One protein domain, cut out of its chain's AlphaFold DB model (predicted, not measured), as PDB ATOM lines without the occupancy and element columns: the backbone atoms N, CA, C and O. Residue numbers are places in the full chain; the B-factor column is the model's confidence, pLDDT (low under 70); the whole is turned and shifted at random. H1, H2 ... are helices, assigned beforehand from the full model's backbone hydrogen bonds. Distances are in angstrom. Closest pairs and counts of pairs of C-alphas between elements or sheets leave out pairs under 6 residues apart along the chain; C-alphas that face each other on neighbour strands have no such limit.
ATOM      1  N   SER A 145      21.314   0.451 -29.006       56.66
ATOM      2  CA  SER A 145      21.035  -0.902 -28.501       56.66
ATOM      3  C   SER A 145      20.445  -0.981 -27.080       56.66
ATOM      4  O   SER A 145      19.530  -1.761 -26.851       56.66
ATOM      5  N   PHE A 146      20.919  -0.193 -26.108       62.78
ATOM      6  CA  PHE A 146      20.388  -0.260 -24.741       62.78
ATOM      7  C   PHE A 146      18.977   0.321 -24.673       62.78
ATOM      8  O   PHE A 146      18.078  -0.283 -24.090       62.78
ATOM      9  N   ASN A 147      18.763   1.459 -25.334       69.00
ATOM     10  CA  ASN A 147      17.443   2.063 -25.453       69.00
ATOM     11  C   ASN A 147      16.500   1.175 -26.273       69.00
ATOM     12  O   ASN A 147      15.344   1.028 -25.888       69.00
ATOM     13  N   THR A 148      16.974   0.522 -27.338       70.00
ATOM     14  CA  THR A 148      16.153  -0.421 -28.112       70.00
ATOM     15  C   THR A 148      15.813  -1.667 -27.302       70.00
ATOM     16  O   THR A 148      14.657  -2.070 -27.296       70.00
ATOM     17  N   THR A 149      16.748  -2.233 -26.533       75.06
ATOM     18  CA  THR A 149      16.454  -3.367 -25.639       75.06
ATOM     19  C   THR A 149      15.481  -2.962 -24.529       75.06
ATOM     20  O   THR A 149      14.560  -3.711 -24.218       75.06
ATOM     21  N   ILE A 150      15.603  -1.757 -23.958       81.56
ATOM     22  CA  ILE A 150      14.605  -1.226 -23.012       81.56
ATOM     23  C   ILE A 150      13.235  -1.070 -23.685       81.56
ATOM     24  O   ILE A 150      12.214  -1.413 -23.087       81.56
ATOM     25  N   GLN A 151      13.185  -0.582 -24.925       81.94
ATOM     26  CA  GLN A 151      11.939  -0.458 -25.684       81.94
ATOM     27  C   GLN A 151      11.308  -1.823 -25.985       81.94
ATOM     28  O   GLN A 151      10.090  -1.960 -25.879       81.94
ATOM     29  N   GLU A 152      12.105  -2.837 -26.315       82.12
ATOM     30  CA  GLU A 152      11.643  -4.216 -26.493       82.12
ATOM     31  C   GLU A 152      11.073  -4.782 -25.191       82.12
ATOM     32  O   GLU A 152       9.941  -5.263 -25.176       82.12
ATOM     33  N   LEU A 153      11.789  -4.633 -24.073       86.62
ATOM     34  CA  LEU A 153      11.317  -5.056 -22.752       86.62
ATOM     35  C   LEU A 153       9.997  -4.367 -22.363       86.62
ATOM     36  O   LEU A 153       9.079  -5.021 -21.865       86.62
ATOM     37  N   SER A 154       9.868  -3.069 -22.652       87.81
ATOM     38  CA  SER A 154       8.633  -2.299 -22.456       87.81
ATOM     39  C   SER A 154       7.477  -2.807 -23.332       87.81
ATOM     40  O   SER A 154       6.336  -2.888 -22.868       87.81
ATOM     41  N   ARG A 155       7.748  -3.198 -24.587       87.50
ATOM     42  CA  ARG A 155       6.745  -3.787 -25.494       87.50
ATOM     43  C   ARG A 155       6.243  -5.136 -24.990       87.50
ATOM     44  O   ARG A 155       5.035  -5.351 -25.009       87.50
ATOM     45  N   LEU A 156       7.129  -5.999 -24.490       87.00
ATOM     46  CA  LEU A 156       6.735  -7.286 -23.901       87.00
ATOM     47  C   LEU A 156       5.781  -7.086 -22.717       87.00
ATOM     48  O   LEU A 156       4.757  -7.762 -22.629       87.00
ATOM     49  N   TYR A 157       6.064  -6.111 -21.847       91.81
ATOM     50  CA  TYR A 157       5.182  -5.800 -20.718       91.81
ATOM     51  C   TYR A 157       3.845  -5.188 -21.157       91.81
ATOM     52  O   TYR A 157       2.798  -5.509 -20.602       91.81
ATOM     53  N   THR A 158       3.859  -4.343 -22.188       90.06
ATOM     54  CA  THR A 158       2.633  -3.766 -22.769       90.06
ATOM     55  C   THR A 158       1.747  -4.864 -23.355       90.06
ATOM     56  O   THR A 158       0.537  -4.869 -23.142       90.06
ATOM     57  N   TYR A 159       2.350  -5.832 -24.049       91.62
ATOM     58  CA  TYR A 159       1.638  -6.987 -24.581       91.62
ATOM     59  C   TYR A 159       1.061  -7.861 -23.460       91.62
ATOM     60  O   TYR A 159      -0.088  -8.285 -23.544       91.62
ATOM     61  N   TYR A 160       1.805  -8.057 -22.369       93.00
ATOM     62  CA  TYR A 160       1.295  -8.708 -21.164       93.00
ATOM     63  C   TYR A 160       0.065  -7.990 -20.574       93.00
ATOM     64  O   TYR A 160      -0.932  -8.655 -20.301       93.00
ATOM     65  N   ILE A 161       0.089  -6.657 -20.434       92.50
ATOM     66  CA  ILE A 161      -1.071  -5.879 -19.954       92.50
ATOM     67  C   ILE A 161      -2.271  -6.067 -20.889       92.50
ATOM     68  O   ILE A 161      -3.356  -6.394 -20.417       92.50
ATOM     69  N   ALA A 162      -2.074  -5.951 -22.204       90.75
ATOM     70  CA  ALA A 162      -3.147  -6.140 -23.179       90.75
ATOM     71  C   ALA A 162      -3.777  -7.544 -23.081       90.75
ATOM     72  O   ALA A 162      -4.991  -7.702 -23.161       90.75
ATOM     73  N   LEU A 163      -2.972  -8.585 -22.843       90.75
ATOM     74  CA  LEU A 163      -3.483  -9.940 -22.615       90.75
ATOM     75  C   LEU A 163      -4.265 -10.054 -21.296       90.75
ATOM     76  O   LEU A 163      -5.267 -10.767 -21.237       90.75
ATOM     77  N   LYS A 164      -3.844  -9.344 -20.245       91.62
ATOM     78  CA  LYS A 164      -4.586  -9.265 -18.977       91.62
ATOM     79  C   LYS A 164      -5.927  -8.546 -19.146       91.62
ATOM     80  O   LYS A 164      -6.910  -8.997 -18.566       91.62
ATOM     81  N   GLU A 165      -5.985  -7.493 -19.960       92.00
ATOM     82  CA  GLU A 165      -7.229  -6.789 -20.318       92.00
ATOM     83  C   GLU A 165      -8.197  -7.688 -21.103       92.00
ATOM     84  O   GLU A 165      -9.410  -7.594 -20.936       92.00
ATOM     85  N   LEU A 166      -7.671  -8.635 -21.884       90.69
ATOM     86  CA  LEU A 166      -8.446  -9.682 -22.561       90.69
ATOM     87  C   LEU A 166      -8.869 -10.841 -21.630       90.69
ATOM     88  O   LEU A 166      -9.274 -11.900 -22.111       90.69
ATOM     89  N   ASN A 167      -8.790 -10.661 -20.307       91.38
ATOM     90  CA  ASN A 167      -9.136 -11.646 -19.274       91.38
ATOM     91  C   ASN A 167      -8.311 -12.946 -19.305       91.38
ATOM     92  O   ASN A 167      -8.764 -13.981 -18.809       91.38
ATOM     93  N   LEU A 168      -7.084 -12.926 -19.840       90.06
ATOM     94  CA  LEU A 168      -6.185 -14.071 -19.686       90.06
ATOM     95  C   LEU A 168      -5.684 -14.178 -18.239       90.06
ATOM     96  O   LEU A 168      -5.423 -13.185 -17.550       90.06
ATOM     97  N   THR A 169      -5.493 -15.419 -17.785       92.19
ATOM     98  CA  THR A 169      -4.858 -15.695 -16.493       92.19
ATOM     99  C   THR A 169      -3.416 -15.194 -16.488       92.19
ATOM    100  O   THR A 169      -2.772 -15.088 -17.531       92.19
ATOM    101  N   ASP A 170      -2.890 -14.894 -15.297       89.62
ATOM    102  CA  ASP A 170      -1.530 -14.364 -15.145       89.62
ATOM    103  C   ASP A 170      -0.475 -15.261 -15.804       89.62
ATOM    104  O   ASP A 170       0.345 -14.801 -16.594       89.62
ATOM    105  N   ALA A 171      -0.576 -16.567 -15.548       89.50
ATOM    106  CA  ALA A 171       0.315 -17.572 -16.108       89.50
ATOM    107  C   ALA A 171       0.249 -17.615 -17.645       89.50
ATOM    108  O   ALA A 171       1.291 -17.582 -18.298       89.50
ATOM    109  N   ALA A 172      -0.957 -17.606 -18.225       85.44
ATOM    110  CA  ALA A 172      -1.136 -17.646 -19.677       85.44
ATOM    111  C   ALA A 172      -0.678 -16.346 -20.358       85.44
ATOM    112  O   ALA A 172      -0.107 -16.377 -21.449       85.44
ATOM    113  N   ALA A 173      -0.894 -15.194 -19.716       89.25
ATOM    114  CA  ALA A 173      -0.429 -13.905 -20.216       89.25
ATOM    115  C   ALA A 173       1.105 -13.815 -20.192       89.25
ATOM    116  O   ALA A 173       1.708 -13.367 -21.169       89.25
ATOM    117  N   ARG A 174       1.754 -14.283 -19.116       89.25
ATOM    118  CA  ARG A 174       3.223 -14.357 -19.014       89.25
ATOM    119  C   ARG A 174       3.826 -15.323 -20.025       89.25
ATOM    120  O   ARG A 174       4.839 -15.004 -20.633       89.25
ATOM    121  N   GLU A 175       3.202 -16.475 -20.243       87.06
ATOM    122  CA  GLU A 175       3.631 -17.438 -21.260       87.06
ATOM    123  C   GLU A 175       3.578 -16.837 -22.667       87.06
ATOM    124  O   GLU A 175       4.593 -16.804 -23.360       87.06
ATOM    125  N   LYS A 176       2.433 -16.272 -23.061       82.25
ATOM    126  CA  LYS A 176       2.255 -15.692 -24.403       82.25
ATOM    127  C   LYS A 176       3.119 -14.459 -24.661       82.25
ATOM    128  O   LYS A 176       3.491 -14.211 -25.801       82.25
ATOM    129  N   SER A 177       3.446 -13.694 -23.621       82.88
ATOM    130  CA  SER A 177       4.343 -12.534 -23.716       82.88
ATOM    131  C   SER A 177       5.827 -12.875 -23.545       82.88
ATOM    132  O   SER A 177       6.662 -11.977 -23.623       82.88
ATOM    133  N   GLY A 178       6.183 -14.144 -23.314       86.44
ATOM    134  CA  GLY A 178       7.571 -14.559 -23.088       86.44
ATOM    135  C   GLY A 178       8.157 -14.093 -21.746       86.44
ATOM    136  O   GLY A 178       9.373 -14.102 -21.570       86.44
ATOM    137  N   LEU A 179       7.316 -13.699 -20.783       91.25
ATOM    138  CA  LEU A 179       7.692 -13.176 -19.463       91.25
ATOM    139  C   LEU A 179       7.528 -14.206 -18.331       91.25
ATOM    140  O   LEU A 179       7.184 -13.862 -17.201       91.25
ATOM    141  N   GLN A 180       7.773 -15.487 -18.615       88.12
ATOM    142  CA  GLN A 180       7.745 -16.547 -17.595       88.12
ATOM    143  C   GLN A 180       8.880 -16.402 -16.568       88.12
ATOM    144  O   GLN A 180       8.725 -16.773 -15.407       88.12
ATOM    145  N   ASN A 181      10.026 -15.855 -16.985       90.69
ATOM    146  CA  ASN A 181      11.154 -15.605 -16.097       90.69
ATOM    147  C   ASN A 181      10.882 -14.379 -15.210       90.69
ATOM    148  O   ASN A 181      10.708 -13.268 -15.708       90.69
ATOM    149  N   GLU A 182      10.915 -14.570 -13.891       88.31
ATOM    150  CA  GLU A 182      10.596 -13.533 -12.901       88.31
ATOM    151  C   GLU A 182      11.538 -12.314 -12.959       88.31
ATOM    152  O   GLU A 182      11.108 -11.178 -12.750       88.31
ATOM    153  N   TYR A 183      12.820 -12.513 -13.282       85.94
ATOM    154  CA  TYR A 183      13.761 -11.403 -13.459       85.94
ATOM    155  C   TYR A 183      13.455 -10.613 -14.729       85.94
ATOM    156  O   TYR A 183      13.463  -9.383 -14.698       85.94
ATOM    157  N   LEU A 184      13.137 -11.305 -15.825       83.88
ATOM    158  CA  LEU A 184      12.740 -10.666 -17.078       83.88
ATOM    159  C   LEU A 184      11.439  -9.874 -16.898       83.88
ATOM    160  O   LEU A 184      11.375  -8.721 -17.306       83.88
ATOM    161  N   PHE A 185      10.452 -10.443 -16.202       89.38
ATOM    162  CA  PHE A 185       9.196  -9.770 -15.869       89.38
ATOM    163  C   PHE A 185       9.429  -8.465 -15.092       89.38
ATOM    164  O   PHE A 185       8.908  -7.415 -15.470       89.38
ATOM    165  N   LYS A 186      10.276  -8.493 -14.050       90.19
ATOM    166  CA  LYS A 186      10.626  -7.298 -13.259       90.19
ATOM    167  C   LYS A 186      11.350  -6.235 -14.085       90.19
ATOM    168  O   LYS A 186      11.052  -5.050 -13.942       90.19
ATOM    169  N   LEU A 187      12.278  -6.643 -14.948       86.38
ATOM    170  CA  LEU A 187      12.992  -5.725 -15.837       86.38
ATOM    171  C   LEU A 187      12.047  -5.088 -16.864       86.38
ATOM    172  O   LEU A 187      12.089  -3.873 -17.058       86.38
ATOM    173  N   SER A 188      11.155  -5.876 -17.463       89.06
ATOM    174  CA  SER A 188      10.129  -5.406 -18.397       89.06
ATOM    175  C   SER A 188       9.132  -4.445 -17.744       89.06
ATOM    176  O   SER A 188       8.808  -3.415 -18.336       89.06
ATOM    177  N   TYR A 189       8.722  -4.704 -16.498       91.31
ATOM    178  CA  TYR A 189       7.893  -3.785 -15.708       91.31
ATOM    179  C   TYR A 189       8.591  -2.442 -15.458       91.31
ATOM    180  O   TYR A 189       8.023  -1.376 -15.699       91.31
ATOM    181  N   GLN A 190       9.851  -2.473 -15.018       90.12
ATOM    182  CA  GLN A 190      10.630  -1.253 -14.789       90.12
ATOM    183  C   GLN A 190      10.857  -0.461 -16.085       90.12
ATOM    184  O   GLN A 190      10.784   0.769 -16.073       90.12
ATOM    185  N   ALA A 191      11.102  -1.153 -17.200       87.06
ATOM    186  CA  ALA A 191      11.239  -0.542 -18.519       87.06
ATOM    187  C   ALA A 191       9.936   0.132 -18.980       87.06
ATOM    188  O   ALA A 191       9.974   1.236 -19.520       87.06
ATOM    189  N   TYR A 192       8.783  -0.498 -18.734       88.69
ATOM    190  CA  TYR A 192       7.469   0.080 -19.013       88.69
ATOM    191  C   TYR A 192       7.195   1.341 -18.184       88.69
ATOM    192  O   TYR A 192       6.846   2.373 -18.752       88.69
ATOM    193  N   ASN A 193       7.450   1.311 -16.875       85.12
ATOM    194  CA  ASN A 193       7.216   2.468 -16.004       85.12
ATOM    195  C   ASN A 193       8.112   3.663 -16.346       85.12
ATOM    196  O   ASN A 193       7.651   4.799 -16.334       85.12
ATOM    197  N   LYS A 194       9.376   3.420 -16.718       77.62
ATOM    198  CA  LYS A 194      10.284   4.488 -17.170       77.62
ATOM    199  C   LYS A 194       9.821   5.178 -18.457       77.62
ATOM    200  O   LYS A 194      10.192   6.323 -18.674       77.62
ATOM    201  N   LYS A 195       9.016   4.511 -19.292       61.69
ATOM    202  CA  LYS A 195       8.447   5.086 -20.519       61.69
ATOM    203  C   LYS A 195       7.287   6.055 -20.245       61.69
ATOM    204  O   LYS A 195       7.029   6.904 -21.080       61.69
ATOM    205  N   ILE A 196       6.599   5.928 -19.107       52.25
ATOM    206  CA  ILE A 196       5.462   6.791 -18.722       52.25
ATOM    207  C   ILE A 196       5.945   8.106 -18.073       52.25
ATOM    208  O   ILE A 196       5.191   9.066 -17.978       52.25
ATOM    209  N   SER A 197       7.204   8.165 -17.623       41.75
ATOM    210  CA  SER A 197       7.804   9.331 -16.951       41.75
ATOM    211  C   SER A 197       8.632  10.251 -17.866       41.75
ATOM    212  O   SER A 197       9.307  11.144 -17.358       41.75
ATOM    213  N   LEU A 198       8.612  10.011 -19.181       39.69
ATOM    214  CA  LEU A 198       9.190  10.849 -20.239       39.69
ATOM    215  C   LEU A 198       8.056  11.410 -21.098       39.69
ATOM    216  O   LEU A 198       8.192  12.572 -21.532       39.69
TER     217      LEU A 198
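This is residues 145 to 198 of the 198 residues of an uncharacterized protein of Bacteroidetes bacterium OLB11 (UniProt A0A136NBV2). Two helices, H1 and H3, cross near their middles as an X, almost at right angles. The short helix H2 packs on H1 near its last residues, where the chain folds back from H1 toward H3. The printed part has 54 residues with three named helices, in the order H1, H2, H3, and no named strand; the class is all helix. The whole is compact, with a radius of gyration of the C-alphas of 10.8 A, and the C-alphas span 30 by 20 by 14 A.

H1, residues 145 to 165, touches H2, residues 170 to 176, with its residues 160 to 164 alone. The closest C-alphas of H1 and H2, those of Leu 163 and Ala 173, are 5.6 A apart. These two helices run opposite ways at a steep tilt of 53 degrees. H1 touches H3, residues 182 to 196, with its residues 150 to 158 alone. The closest C-alphas of H1 and H3, those of Ser 154 and Tyr 192, are 4.3 A apart, and the lines of the two helices are about perpendicular, at 83 degrees. H2 and H3 are only just apart, with their closest C-alphas 8.2 A from each other. In H1 and H2 every O i to N i+4 pair is within hydrogen-bond range; in H3 10 of 11 are.

H1 begins with C-alpha 145 at (21.035, -0.902, -28.501) and is 30.0 A long from first to last C-alpha. H2 begins with C-alpha 170 at (-1.530, -14.364, -15.145) and is 10.1 A long. H3 is 21.8 A long and ends with C-alpha 196 at (5.462, 6.791, -18.722).

The C-alphas farthest apart, those of Ser 145 and Asn 167, are 33.3 A from each other. The printed part has no cut, and both links are tight, with 4 and 5 residues. The mean pLDDT of the printed part is 83.3; residues 145 to 147 and 195 to 198 are under 70. Leu 198 is the chain's last residue.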